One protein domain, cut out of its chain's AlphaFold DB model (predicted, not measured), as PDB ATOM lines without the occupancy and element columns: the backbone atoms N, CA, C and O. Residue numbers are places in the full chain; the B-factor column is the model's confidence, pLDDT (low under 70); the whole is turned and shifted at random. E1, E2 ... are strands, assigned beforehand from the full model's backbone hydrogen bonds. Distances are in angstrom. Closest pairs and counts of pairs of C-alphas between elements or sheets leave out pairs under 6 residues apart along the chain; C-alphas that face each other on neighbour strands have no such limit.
ATOM      1  N   LEU A 673      24.966 -11.674  -3.541       87.56
ATOM      2  CA  LEU A 673      25.740 -12.358  -2.492       87.56
ATOM      3  C   LEU A 673      25.997 -13.849  -2.785       87.56
ATOM      4  O   LEU A 673      26.977 -14.410  -2.306       87.56
ATOM      5  N   GLY A 674      25.146 -14.497  -3.586       85.19
ATOM      6  CA  GLY A 674      25.387 -15.858  -4.060       85.19
ATOM      7  C   GLY A 674      24.175 -16.501  -4.729       85.19
ATOM      8  O   GLY A 674      23.023 -16.173  -4.438       85.19
ATOM      9  N   ILE A 675      24.437 -17.479  -5.596       87.81
ATOM     10  CA  ILE A 675      23.421 -18.214  -6.367       87.81
ATOM     11  C   ILE A 675      23.435 -19.694  -5.974       87.81
ATOM     12  O   ILE A 675      24.498 -20.287  -5.817       87.81
ATOM     13  N   ARG A 676      22.251 -20.310  -5.852       85.25
ATOM     14  CA  ARG A 676      22.089 -21.764  -5.676       85.25
ATOM     15  C   ARG A 676      20.869 -22.297  -6.420       85.25
ATOM     16  O   ARG A 676      19.785 -21.718  -6.337       85.25
ATOM     17  N   VAL A 677      21.017 -23.452  -7.062       79.25
ATOM     18  CA  VAL A 677      19.890 -24.228  -7.601       79.25
ATOM     19  C   VAL A 677      19.284 -25.080  -6.484       79.25
ATOM     20  O   VAL A 677      19.996 -25.786  -5.773       79.25
ATOM     21  N   LYS A 678      17.960 -24.983  -6.310       77.88
ATOM     22  CA  LYS A 678      17.207 -25.627  -5.214       77.88
ATOM     23  C   LYS A 678      16.508 -26.937  -5.612       77.88
ATOM     24  O   LYS A 678      15.935 -27.592  -4.748       77.88
ATOM     25  N   GLY A 679      16.541 -27.319  -6.888       68.19
ATOM     26  CA  GLY A 679      15.911 -28.536  -7.404       68.19
ATOM     27  C   GLY A 679      16.349 -28.841  -8.837       68.19
ATOM     28  O   GLY A 679      16.780 -27.941  -9.552       68.19
ATOM     29  N   GLY A 680      16.244 -30.110  -9.235       65.50
ATOM     30  CA  GLY A 680      16.870 -30.632 -10.453       65.50
ATOM     31  C   GLY A 680      18.328 -31.052 -10.230       65.50
ATOM     32  O   GLY A 680      18.990 -30.609  -9.290       65.50
ATOM     33  N   SER A 681      18.834 -31.940 -11.086       60.16
ATOM     34  CA  SER A 681      20.262 -32.255 -11.148       60.16
ATOM     35  C   SER A 681      20.998 -31.101 -11.822       60.16
ATOM     36  O   SER A 681      20.668 -30.768 -12.961       60.16
ATOM     37  N   TRP A 682      21.999 -30.522 -11.153       62.28
ATOM     38  CA  TRP A 682      22.866 -29.520 -11.772       62.28
ATOM     39  C   TRP A 682      23.482 -30.096 -13.059       62.28
ATOM     40  O   TRP A 682      24.105 -31.162 -12.985       62.28
ATOM     41  N   PRO A 683      23.304 -29.457 -14.226       57.56
ATOM     42  CA  PRO A 683      23.793 -30.025 -15.463       57.56
ATOM     43  C   PRO A 683      25.308 -29.859 -15.584       57.56
ATOM     44  O   PRO A 683      25.886 -28.843 -15.210       57.56
ATOM     45  N   SER A 684      25.915 -30.880 -16.181       60.78
ATOM     46  CA  SER A 684      27.306 -30.928 -16.622       60.78
ATOM     47  C   SER A 684      28.422 -31.096 -15.580       60.78
ATOM     48  O   SER A 684      28.663 -30.280 -14.694       60.78
ATOM     49  N   LYS A 685      29.222 -32.141 -15.825       70.50
ATOM     50  CA  LYS A 685      30.585 -32.337 -15.295       70.50
ATOM     51  C   LYS A 685      31.645 -31.465 -15.997       70.50
ATOM     52  O   LYS A 685      32.800 -31.500 -15.597       70.50
ATOM     53  N   TYR A 686      31.253 -30.748 -17.053       79.94
ATOM     54  CA  TYR A 686      32.066 -29.805 -17.831       79.94
ATOM     55  C   TYR A 686      31.797 -28.340 -17.424       79.94
ATOM     56  O   TYR A 686      32.245 -27.422 -18.100       79.94
ATOM     57  N   GLY A 687      31.031 -28.114 -16.349       88.06
ATOM     58  CA  GLY A 687      30.803 -26.785 -15.787       88.06
ATOM     59  C   GLY A 687      29.745 -25.945 -16.499       88.06
ATOM     60  O   GLY A 687      28.776 -26.446 -17.071       88.06
ATOM     61  N   GLY A 688      29.925 -24.634 -16.393       89.88
ATOM     62  CA  GLY A 688      29.019 -23.597 -16.873       89.88
ATOM     63  C   GLY A 688      29.483 -22.186 -16.503       89.88
ATOM     64  O   GLY A 688      30.617 -21.982 -16.054       89.88
ATOM     65  N   ARG A 689      28.579 -21.216 -16.643       92.44
ATOM     66  CA  ARG A 689      28.789 -19.817 -16.250       92.44
ATOM     67  C   ARG A 689      27.515 -19.166 -15.711       92.44
ATOM     68  O   ARG A 689      26.404 -19.618 -15.985       92.44
ATOM     69  N   VAL A 690      27.696 -18.102 -14.939       93.12
ATOM     70  CA  VAL A 690      26.654 -17.171 -14.499       93.12
ATOM     71  C   VAL A 690      26.910 -15.838 -15.180       93.12
ATOM     72  O   VAL A 690      28.002 -15.277 -15.055       93.12
ATOM     73  N   VAL A 691      25.888 -15.317 -15.847       94.38
ATOM     74  CA  VAL A 691      25.920 -14.024 -16.528       94.38
ATOM     75  C   VAL A 691      24.721 -13.177 -16.116       94.38
ATOM     76  O   VAL A 691      23.694 -13.710 -15.691       94.38
ATOM     77  N   CYS A 692      24.857 -11.862 -16.229       92.69
ATOM     78  CA  CYS A 692      23.798 -10.904 -15.953       92.69
ATOM     79  C   CYS A 692      23.586  -9.944 -17.119       92.69
ATOM     80  O   CYS A 692      24.542  -9.518 -17.761       92.69
ATOM     81  N   PHE A 693      22.333  -9.544 -17.303       89.81
ATOM     82  CA  PHE A 693      21.915  -8.499 -18.226       89.81
ATOM     83  C   PHE A 693      21.149  -7.439 -17.436       89.81
ATOM     84  O   PHE A 693      20.255  -7.777 -16.659       89.81
ATOM     85  N   ALA A 694      21.491  -6.168 -17.634       84.56
ATOM     86  CA  ALA A 694      20.804  -5.031 -17.020       84.56
ATOM     87  C   ALA A 694      20.154  -4.158 -18.113       84.56
ATOM     88  O   ALA A 694      20.658  -3.073 -18.396       84.56
ATOM     89  N   PRO A 695      19.095  -4.639 -18.801       74.12
ATOM     90  CA  PRO A 695      18.418  -3.859 -19.831       74.12
ATOM     91  C   PRO A 695      17.853  -2.547 -19.274       74.12
ATOM     92  O   PRO A 695      17.051  -2.546 -18.335       74.12
ATOM     93  N   VAL A 696      18.279  -1.457 -19.914       67.44
ATOM     94  CA  VAL A 696      17.750  -0.095 -19.775       67.44
ATOM     95  C   VAL A 696      16.371  -0.018 -20.435       67.44
ATOM     96  O   VAL A 696      16.131  -0.664 -21.460       67.44
ATOM     97  N   GLU A 697      15.449   0.761 -19.872       61.00
ATOM     98  CA  GLU A 697      14.140   0.974 -20.489       61.00
ATOM     99  C   GLU A 697      14.182   1.982 -21.641       61.00
ATOM    100  O   GLU A 697      14.349   3.187 -21.455       61.00
ATOM    101  N   VAL A 698      13.917   1.489 -22.853       58.06
ATOM    102  CA  VAL A 698      13.744   2.324 -24.044       58.06
ATOM    103  C   VAL A 698      12.384   3.031 -24.002       58.06
ATOM    104  O   VAL A 698      11.379   2.545 -24.531       58.06
ATOM    105  N   ILE A 699      12.355   4.203 -23.370       51.00
ATOM    106  CA  ILE A 699      11.300   5.203 -23.565       51.00
ATOM    107  C   ILE A 699      11.468   5.795 -24.982       51.00
ATOM    108  O   ILE A 699      12.583   5.921 -25.482       51.00
ATOM    109  N   ASP A 700      10.358   6.082 -25.662       46.53
ATOM    110  CA  ASP A 700      10.288   6.647 -27.025       46.53
ATOM    111  C   ASP A 700      10.942   5.828 -28.165       46.53
ATOM    112  O   ASP A 700      11.059   6.293 -29.296       46.53
ATOM    113  N   GLY A 701      11.255   4.552 -27.916       49.69
ATOM    114  CA  GLY A 701      11.478   3.545 -28.964       49.69
ATOM    115  C   GLY A 701      12.791   3.645 -29.750       49.69
ATOM    116  O   GLY A 701      12.897   3.003 -30.797       49.69
ATOM    117  N   GLN A 702      13.774   4.423 -29.284       45.34
ATOM    118  CA  GLN A 702      15.038   4.629 -29.995       45.34
ATOM    119  C   GLN A 702      16.224   3.838 -29.408       45.34
ATOM    120  O   GLN A 702      16.521   3.902 -28.221       45.34
ATOM    121  N   ASP A 703      16.930   3.176 -30.329       48.09
ATOM    122  CA  ASP A 703      18.089   2.283 -30.181       48.09
ATOM    123  C   ASP A 703      17.837   0.925 -29.490       48.09
ATOM    124  O   ASP A 703      17.266   0.812 -28.409       48.09
ATOM    125  N   ILE A 704      18.284  -0.139 -30.161       49.41
ATOM    126  CA  ILE A 704      18.122  -1.546 -29.768       49.41
ATOM    127  C   ILE A 704      19.517  -2.158 -29.590       49.41
ATOM    128  O   ILE A 704      19.858  -3.203 -30.149       49.41
ATOM    129  N   SER A 705      20.347  -1.494 -28.784       55.09
ATOM    130  CA  SER A 705      21.514  -2.135 -28.182       55.09
ATOM    131  C   SER A 705      21.009  -3.252 -27.272       55.09
ATOM    132  O   SER A 705      20.456  -2.983 -26.208       55.09
ATOM    133  N   SER A 706      21.210  -4.513 -27.661       61.78
ATOM    134  CA  SER A 706      21.035  -5.635 -26.734       61.78
ATOM    135  C   SER A 706      21.866  -5.375 -25.469       61.78
ATOM    136  O   SER A 706      23.008  -4.927 -25.619       61.78
ATOM    137  N   PRO A 707      21.344  -5.634 -24.253       69.62
ATOM    138  CA  PRO A 707      22.100  -5.398 -23.026       69.62
ATOM    139  C   PRO A 707      23.407  -6.193 -23.062       69.62
ATOM    140  O   PRO A 707      23.395  -7.389 -23.361       69.62
ATOM    141  N   GLU A 708      24.533  -5.537 -22.779       82.94
ATOM    142  CA  GLU A 708      25.827  -6.218 -22.768       82.94
ATOM    143  C   GLU A 708      25.924  -7.214 -21.600       82.94
ATOM    144  O   GLU A 708      25.380  -7.014 -20.510       82.94
ATOM    145  N   GLU A 709      26.612  -8.327 -21.849       90.94
ATOM    146  CA  GLU A 709      26.649  -9.467 -20.938       90.94
ATOM    147  C   GLU A 709      27.694  -9.281 -19.829       90.94
ATOM    148  O   GLU A 709      28.904  -9.291 -20.062       90.94
ATOM    149  N   VAL A 710      27.230  -9.190 -18.585       93.38
ATOM    150  CA  VAL A 710      28.085  -9.063 -17.403       93.38
ATOM    151  C   VAL A 710      28.349 -10.446 -16.813       93.38
ATOM    152  O   VAL A 710      27.541 -10.981 -16.053       93.38
ATOM    153  N   VAL A 711      29.497 -11.041 -17.135       94.50
ATOM    154  CA  VAL A 711      29.906 -12.331 -16.556       94.50
ATOM    155  C   VAL A 711      30.198 -12.170 -15.057       94.50
ATOM    156  O   VAL A 711      31.047 -11.372 -14.659       94.50
ATOM    157  N   LEU A 712      29.504 -12.947 -14.219       94.81
ATOM    158  CA  LEU A 712      29.717 -12.985 -12.764       94.81
ATOM    159  C   LEU A 712      30.613 -14.141 -12.324       94.81
ATOM    160  O   LEU A 712      31.280 -14.066 -11.292       94.81
ATOM    161  N   LEU A 713      30.589 -15.235 -13.083       92.94
ATOM    162  CA  LEU A 713      31.380 -16.435 -12.850       92.94
ATOM    163  C   LEU A 713      31.463 -17.228 -14.148       92.94
ATOM    164  O   LEU A 713      30.426 -17.570 -14.707       92.94
ATOM    165  N   ASP A 714      32.662 -17.621 -14.562       91.31
ATOM    166  CA  ASP A 714      32.858 -18.649 -15.582       91.31
ATOM    167  C   ASP A 714      33.798 -19.725 -15.034       91.31
ATOM    168  O   ASP A 714      34.894 -19.429 -14.560       91.31
ATOM    169  N   SER A 715      33.363 -20.985 -15.082       86.62
ATOM    170  CA  SER A 715      34.180 -22.135 -14.672       86.62
ATOM    171  C   SER A 715      35.229 -22.550 -15.709       86.62
ATOM    172  O   SER A 715      36.046 -23.421 -15.412       86.62
ATOM    173  N   ARG A 716      35.206 -21.968 -16.920       78.44
ATOM    174  CA  ARG A 716      36.152 -22.230 -18.021       78.44
ATOM    175  C   ARG A 716      36.350 -23.730 -18.279       78.44
ATOM    176  O   ARG A 716      37.467 -24.236 -18.297       78.44
ATOM    177  N   ARG A 717      35.231 -24.446 -18.457       68.50
ATOM    178  CA  ARG A 717      35.135 -25.914 -18.657       68.50
ATOM    179  C   ARG A 717      35.510 -26.780 -17.435       68.50
ATOM    180  O   ARG A 717      35.450 -28.008 -17.520       68.50
ATOM    181  N   GLY A 718      35.881 -26.171 -16.307       74.31
ATOM    182  CA  GLY A 718      36.123 -26.842 -15.027       74.31
ATOM    183  C   GLY A 718      34.841 -27.149 -14.242       74.31
ATOM    184  O   GLY A 718      33.727 -26.882 -14.684       74.31
ATOM    185  N   ALA A 719      34.979 -27.706 -13.037       81.44
ATOM    186  CA  ALA A 719      33.839 -27.865 -12.133       81.44
ATOM    187  C   ALA A 719      33.384 -26.499 -11.582       81.44
ATOM    188  O   ALA A 719      34.212 -25.657 -11.241       81.44
ATOM    189  N   MET A 720      32.068 -26.285 -11.447       85.50
ATOM    190  CA  MET A 720      31.532 -25.046 -10.864       85.50
ATOM    191  C   MET A 720      32.011 -24.873  -9.409       85.50
ATOM    192  O   MET A 720      31.761 -25.771  -8.596       85.50
ATOM    193  N   PRO A 721      32.645 -23.742  -9.038       84.94
ATOM    194  CA  PRO A 721      33.159 -23.533  -7.687       84.94
ATOM    195  C   PRO A 721      32.002 -23.345  -6.699       84.94
ATOM    196  O   PRO A 721      31.357 -22.297  -6.636       84.94
ATOM    197  N   ARG A 722      31.724 -24.392  -5.924       83.81
ATOM    198  CA  ARG A 722      30.575 -24.493  -5.019       83.81
ATOM    199  C   ARG A 722      31.034 -24.612  -3.566       83.81
ATOM    200  O   ARG A 722      31.879 -25.441  -3.246       83.81
ATOM    201  N   ALA A 723      30.444 -23.806  -2.690       83.81
ATOM    202  CA  ALA A 723      30.640 -23.870  -1.249       83.81
ATOM    203  C   ALA A 723      29.806 -24.997  -0.598       83.81
ATOM    204  O   ALA A 723      28.883 -25.561  -1.198       83.81
ATOM    205  N   SER A 724      30.150 -25.342   0.645       83.38
ATOM    206  CA  SER A 724      29.547 -26.443   1.417       83.38
ATOM    207  C   SER A 724      28.054 -26.249   1.717       83.38
ATOM    208  O   SER A 724      27.314 -27.226   1.812       83.38
ATOM    209  N   ASP A 725      27.594 -25.001   1.792       83.12
ATOM    210  CA  ASP A 725      26.187 -24.597   1.935       83.12
ATOM    211  C   ASP A 725      25.347 -24.772   0.647       83.12
ATOM    212  O   ASP A 725      24.116 -24.665   0.663       83.12
ATOM    213  N   GLY A 726      26.005 -25.065  -0.478       84.06
ATOM    214  CA  GLY A 726      25.401 -25.250  -1.790       84.06
ATOM    215  C   GLY A 726      25.317 -24.005  -2.674       84.06
ATOM    216  O   GLY A 726      24.729 -24.105  -3.752       84.06
ATOM    217  N   TYR A 727      25.888 -22.873  -2.259       89.00
ATOM    218  CA  TYR A 727      26.002 -21.671  -3.083       89.00
ATOM    219  C   TYR A 727      27.235 -21.711  -4.001       89.00
ATOM    220  O   TYR A 727      28.240 -22.361  -3.711       89.00
ATOM    221  N   LEU A 728      27.158 -21.017  -5.136       89.31
ATOM    222  CA  LEU A 728      28.299 -20.760  -6.014       89.31
ATOM    223  C   LEU A 728      29.160 -19.627  -5.458       89.31
ATOM    224  O   LEU A 728      28.635 -18.574  -5.096       89.31
ATOM    225  N   ARG A 729      30.480 -19.821  -5.475       89.56
ATOM    226  CA  ARG A 729      31.466 -18.751  -5.286       89.56
ATOM    227  C   ARG A 729      31.560 -17.976  -6.599       89.56
ATOM    228  O   ARG A 729      32.137 -18.482  -7.559       89.56
ATOM    229  N   LEU A 730      30.938 -16.801  -6.665       92.19
ATOM    230  CA  LEU A 730      31.044 -15.925  -7.834       92.19
ATOM    231  C   LEU A 730      32.444 -15.295  -7.898       92.19
ATOM    232  O   LEU A 730      33.107 -15.155  -6.872       92.19
ATOM    233  N   SER A 731      32.892 -14.920  -9.095       91.75
ATOM    234  CA  SER A 731      34.101 -14.103  -9.269       91.75
ATOM    235  C   SER A 731      33.787 -12.632  -9.002       91.75
ATOM    236  O   SER A 731      34.553 -11.949  -8.330       91.75
ATOM    237  N   ARG A 732      32.634 -12.163  -9.492       94.31
ATOM    238  CA  ARG A 732      32.145 -10.786  -9.391       94.31
ATOM    239  C   ARG A 732      30.744 -10.770  -8.782       94.31
ATOM    240  O   ARG A 732      29.892 -11.577  -9.146       94.31
ATOM    241  N   HIS A 733      30.504  -9.814  -7.889       92.19
ATOM    242  CA  HIS A 733      29.248  -9.701  -7.140       92.19
ATOM    243  C   HIS A 733      28.399  -8.471  -7.492       92.19
ATOM    244  O   HIS A 733      27.205  -8.482  -7.200       92.19
ATOM    245  N   VAL A 734      28.983  -7.425  -8.090       93.31
ATOM    246  CA  VAL A 734      28.323  -6.120  -8.271       93.31
ATOM    247  C   VAL A 734      28.031  -5.802  -9.738       93.31
ATOM    248  O   VAL A 734      28.894  -5.949 -10.615       93.31
ATOM    249  N   VAL A 735      26.806  -5.325  -9.965       93.06
ATOM    250  CA  VAL A 735      26.260  -4.859 -11.244       93.06
ATOM    251  C   VAL A 735      25.500  -3.550 -11.001       93.06
ATOM    252  O   VAL A 735      24.704  -3.468 -10.063       93.06
ATOM    253  N   SER A 736      25.731  -2.534 -11.829       92.00
ATOM    254  CA  SER A 736      24.872  -1.347 -11.885       92.00
ATOM    255  C   SER A 736      23.602  -1.644 -12.680       92.00
ATOM    256  O   SER A 736      23.660  -2.282 -13.728       92.00
ATOM    257  N   VAL A 737      22.458  -1.174 -12.189       88.50
ATOM    258  CA  VAL A 737      21.144  -1.335 -12.828       88.50
ATOM    259  C   VAL A 737      20.446   0.021 -12.814       88.50
ATOM    260  O   VAL A 737      20.525   0.740 -11.822       88.50
ATOM    261  N   GLU A 738      19.759   0.392 -13.889       86.25
ATOM    262  CA  GLU A 738      18.872   1.562 -13.895       86.25
ATOM    263  C   GLU A 738      17.775   1.410 -12.819       86.25
ATOM    264  O   GLU A 738      17.198   0.332 -12.670       86.25
ATOM    265  N   ILE A 739      17.434   2.481 -12.090       78.56
ATOM    266  CA  ILE A 739      16.411   2.483 -11.020       78.56
ATOM    267  C   ILE A 739      15.051   1.932 -11.479       78.56
ATOM    268  O   ILE A 739      14.328   1.304 -10.701       78.56
ATOM    269  N   ARG A 740      14.697   2.157 -12.748       76.62
ATOM    270  CA  ARG A 740      13.466   1.669 -13.391       76.62
ATOM    271  C   ARG A 740      13.689   0.455 -14.292       76.62
ATOM    272  O   ARG A 740      12.701  -0.099 -14.765       76.62
ATOM    273  N   GLY A 741      14.929   0.024 -14.493       80.25
ATOM    274  CA  GLY A 741      15.262  -1.103 -15.354       80.25
ATOM    275  C   GLY A 741      14.883  -2.459 -14.754       80.25
ATOM    276  O   GLY A 741      14.058  -2.600 -13.840       80.25
ATOM    277  N   SER A 742      15.527  -3.502 -15.268       84.31
ATOM    278  CA  SER A 742      15.472  -4.837 -14.675       84.31
ATOM    279  C   SER A 742      16.841  -5.503 -14.705       84.31
ATOM    280  O   SER A 742      17.713  -5.114 -15.477       84.31
ATOM    281  N   LEU A 743      17.037  -6.499 -13.843       89.25
ATOM    282  CA  LEU A 743      18.246  -7.311 -13.790       89.25
ATOM    283  C   LEU A 743      17.878  -8.767 -14.046       89.25
ATOM    284  O   LEU A 743      17.192  -9.396 -13.241       89.25
ATOM    285  N   GLU A 744      18.348  -9.311 -15.157       91.62
ATOM    286  CA  GLU A 744      18.222 -10.725 -15.472       91.62
ATOM    287  C   GLU A 744      19.515 -11.462 -15.133       91.62
ATOM    288  O   GLU A 744      20.595 -11.078 -15.572       91.62
ATOM    289  N   VAL A 745      19.396 -12.532 -14.348       92.19
ATOM    290  CA  VAL A 745      20.495 -13.430 -13.988       92.19
ATOM    291  C   VAL A 745      20.305 -14.736 -14.751       92.19
ATOM    292  O   VAL A 745      19.347 -15.465 -14.480       92.19
ATOM    293  N   VAL A 746      21.198 -15.055 -15.687       91.81
ATOM    294  CA  VAL A 746      21.144 -16.294 -16.476       91.81
ATOM    295  C   VAL A 746      22.248 -17.245 -16.034       91.81
ATOM    296  O   VAL A 746      23.431 -16.909 -15.973       91.81
ATOM    297  N   LEU A 747      21.844 -18.472 -15.723       91.19
ATOM    298  CA  LEU A 747      22.726 -19.593 -15.458       91.19
ATOM    299  C   LEU A 747      22.801 -20.476 -16.703       91.19
ATOM    300  O   LEU A 747      21.768 -20.951 -17.168       91.19
ATOM    301  N   GLN A 748      24.007 -20.750 -17.196       90.56
ATOM    302  CA  GLN A 748      24.258 -21.547 -18.401       90.56
ATOM    303  C   GLN A 748      25.190 -22.727 -18.082       90.56
ATOM    304  O   GLN A 748      26.088 -22.591 -17.250       90.56
ATOM    305  N   SER A 749      24.998 -23.886 -18.725       88.38
ATOM    306  CA  SER A 749      25.884 -25.058 -18.579       88.38
ATOM    307  C   SER A 749      26.528 -25.489 -19.894       88.38
ATOM    308  O   SER A 749      25.910 -25.402 -20.959       88.38
ATOM    309  N   TYR A 750      27.771 -25.962 -19.801       88.25
ATOM    310  CA  TYR A 750      28.594 -26.362 -20.940       88.25
ATOM    311  C   TYR A 750      28.479 -27.855 -21.245       88.25
ATOM    312  O   TYR A 750      28.324 -28.680 -20.347       88.25
ATOM    313  N   CYS A 751      28.650 -28.240 -22.504       85.25
ATOM    314  CA  CYS A 751      28.885 -29.631 -22.900       85.25
ATOM    315  C   CYS A 751      30.385 -29.949 -23.059       85.25
ATOM    316  O   CYS A 751      31.250 -29.151 -22.708       85.25
ATOM    317  N   ALA A 752      30.708 -31.132 -23.594       83.56
ATOM    318  CA  ALA A 752      32.088 -31.592 -23.770       83.56
ATOM    319  C   ALA A 752      32.917 -30.706 -24.723       83.56
ATOM    320  O   ALA A 752      34.107 -30.502 -24.490       83.56
ATOM    321  N   SER A 753      32.295 -30.163 -25.773       82.75
ATOM    322  CA  SER A 753      32.900 -29.193 -26.698       82.75
ATOM    323  C   SER A 753      32.959 -27.772 -26.125       82.75
ATOM    324  O   SER A 753      33.670 -26.931 -26.674       82.75
ATOM    325  N   GLY A 754      32.330 -27.524 -24.971       80.19
ATOM    326  CA  GLY A 754      32.262 -26.228 -24.288       80.19
ATOM    327  C   GLY A 754      31.069 -25.362 -24.686       80.19
ATOM    328  O   GLY A 754      30.857 -24.325 -24.071       80.19
ATOM    329  N   ASP A 755      30.273 -25.790 -25.666       85.56
ATOM    330  CA  ASP A 755      29.077 -25.064 -26.094       85.56
ATOM    331  C   ASP A 755      28.005 -25.077 -24.996       85.56
ATOM    332  O   ASP A 755      27.890 -26.048 -24.235       85.56
ATOM    333  N   ILE A 756      27.199 -24.016 -24.932       87.62
ATOM    334  CA  ILE A 756      26.068 -23.910 -24.003       87.62
ATOM    335  C   ILE A 756      24.967 -24.883 -24.447       87.62
ATOM    336  O   ILE A 756      24.503 -24.824 -25.583       87.62
ATOM    337  N   VAL A 757      24.535 -25.776 -23.551       86.31
ATOM    338  CA  VAL A 757      23.512 -26.809 -23.842       86.31
ATOM    339  C   VAL A 757      22.282 -26.765 -22.941       86.31
ATOM    340  O   VAL A 757      21.308 -27.473 -23.183       86.31
ATOM    341  N   SER A 758      22.300 -25.937 -21.901       84.25
ATOM    342  CA  SER A 758      21.115 -25.634 -21.102       84.25
ATOM    343  C   SER A 758      21.274 -24.281 -20.437       84.25
ATOM    344  O   SER A 758      22.352 -23.995 -19.908       84.25
ATOM    345  N   GLU A 759      20.189 -23.529 -20.326       88.50
ATOM    346  CA  GLU A 759      20.163 -22.313 -19.523       88.50
ATOM    347  C   GLU A 759      18.905 -22.191 -18.663       88.50
ATOM    348  O   GLU A 759      17.936 -22.938 -18.813       88.50
ATOM    349  N   THR A 760      18.952 -21.303 -17.674       86.31
ATOM    350  CA  THR A 760      17.834 -20.983 -16.782       86.31
ATOM    351  C   THR A 760      18.018 -19.567 -16.257       86.31
ATOM    352  O   THR A 760      19.066 -19.246 -15.697       86.31
ATOM    353  N   ASN A 761      16.998 -18.734 -16.419       87.94
ATOM    354  CA  ASN A 761      17.017 -17.319 -16.078       87.94
ATOM    355  C   ASN A 761      16.185 -16.984 -14.828       87.94
ATOM    356  O   ASN A 761      15.230 -17.677 -14.466       87.94
ATOM    357  N   VAL A 762      16.556 -15.888 -14.162       87.06
ATOM    358  CA  VAL A 762      15.801 -15.253 -13.076       87.06
ATOM    359  C   VAL A 762      15.816 -13.741 -13.296       87.06
ATOM    360  O   VAL A 762      16.837 -13.094 -13.084       87.06
ATOM    361  N   SER A 763      14.678 -13.183 -13.702       84.94
ATOM    362  CA  SER A 763      14.501 -11.740 -13.908       84.94
ATOM    363  C   SER A 763      14.005 -11.050 -12.630       84.94
ATOM    364  O   SER A 763      13.054 -11.511 -11.990       84.94
ATOM    365  N   LEU A 764      14.631  -9.926 -12.281       80.31
ATOM    366  CA  LEU A 764      14.299  -9.037 -11.167       80.31
ATOM    367  C   LEU A 764      13.823  -7.702 -11.753       80.31
ATOM    368  O   LEU A 764      14.603  -6.999 -12.386       80.31
ATOM    369  N   GLY A 765      12.543  -7.362 -11.591       65.56
ATOM    370  CA  GLY A 765      11.937  -6.175 -12.210       65.56
ATOM    371  C   GLY A 765      11.479  -5.111 -11.210       65.56
ATOM    372  O   GLY A 765      11.362  -5.397 -10.017       65.56
ATOM    373  N   LYS A 766      11.151  -3.919 -11.724       55.66
ATOM    374  CA  LYS A 766      10.605  -2.722 -11.042       55.66
ATOM    375  C   LYS A 766       9.955  -2.924  -9.663       55.66
ATOM    376  O   LYS A 766      10.374  -2.312  -8.691       55.66
ATOM    377  N   SER A 767       8.930  -3.772  -9.552       45.41
ATOM    378  CA  SER A 767       8.156  -3.969  -8.308       45.41
ATOM    379  C   SER A 767       8.779  -4.949  -7.301       45.41
ATOM    380  O   SER A 767       8.246  -5.139  -6.209       45.41
ATOM    381  N   SER A 768       9.903  -5.577  -7.651       42.56
ATOM    382  CA  SER A 768      10.641  -6.545  -6.824       42.56
ATOM    383  C   SER A 768      11.965  -6.013  -6.261       42.56
ATOM    384  O   SER A 768      12.594  -6.699  -5.465       42.56
ATOM    385  N   LEU A 769      12.351  -4.770  -6.581       46.25
ATOM    386  CA  LEU A 769      13.498  -4.071  -5.975       46.25
ATOM    387  C   LEU A 769      13.145  -3.385  -4.631       46.25
ATOM    388  O   LEU A 769      13.786  -2.419  -4.209       46.25
ATOM    389  N   HIS A 770      12.143  -3.924  -3.927       34.53
ATOM    390  CA  HIS A 770      11.988  -3.728  -2.486       34.53
ATOM    391  C   HIS A 770      13.072  -4.523  -1.729       34.53
ATOM    392  O   HIS A 770      13.519  -5.573  -2.200       34.53
ATOM    393  N   PRO A 771      13.530  -4.045  -0.562       38.25
ATOM    394  CA  PRO A 771      14.750  -4.546   0.051       38.25
ATOM    395  C   PRO A 771      14.530  -5.908   0.726       38.25
ATOM    396  O   PRO A 771      13.469  -6.191   1.274       38.25
ATOM    397  N   ILE A 772      15.582  -6.732   0.736       32.72
ATOM    398  CA  ILE A 772      15.634  -8.039   1.417       32.72
ATOM    399  C   ILE A 772      14.594  -9.063   0.904       32.72
ATOM    400  O   ILE A 772      13.967  -9.784   1.685       32.72
ATOM    401  N   ILE A 773      14.461  -9.241  -0.418       31.23
ATOM    402  CA  ILE A 773      13.808 -10.459  -0.929       31.23
ATOM    403  C   ILE A 773      14.800 -11.629  -0.922       31.23
ATOM    404  O   ILE A 773      15.559 -11.853  -1.865       31.23
ATOM    405  N   SER A 774      14.734 -12.455   0.125       28.80
ATOM    406  CA  SER A 774      15.294 -13.814   0.102       28.80
ATOM    407  C   SER A 774      14.500 -14.669  -0.891       28.80
ATOM    408  O   SER A 774      13.568 -15.385  -0.513       28.80
TER     409      SER A 774
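Overview. This is residues 673 to 774 of the 787 residues of an uncharacterized protein of Triticum aestivum (UniProt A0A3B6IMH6). Little here is regular structure: one twisted antiparallel sheet, in the order E2 E1 E4 E5, has long loops over one face, and residues 699 to 704 stick out past one end. The printed part has 102 residues, 35 of them in five named strands, E1 to E5 along the chain, with no named helix: all strand. It is only just compact, close to loose, with a radius of gyration of the C-alphas of 15.1 A and spans of 45 by 32 by 23 A.

Arrangement. Inner strands E1, residues 688 to 693, and E4, residues 742 to 750, are antiparallel; N 691 and O 746 are within hydrogen-bond range, 2.9 A. Hairpins add edge strands E2, residues 710 to 714, with N 690 and O 713 at 2.8 A, and E5, residues 756 to 765, with N 745 and O 762 at 2.9 A. E3, residues 734 to 738, pairs with no named strand.

Along the chain. E4 measures 26.0 A, E5 25.6 A. E1 begins at C-alpha 688 (29.019, -23.597, -16.873); E5 ends at C-alpha 765 (11.937, -6.175, -12.210).

Size, cuts and confidence. The printed part has no cut. Links E1 to E2 and E2 to E3 are long. Confidence is under 70 at residues 679 to 684, 696 to 707, 717 and 765 to 774.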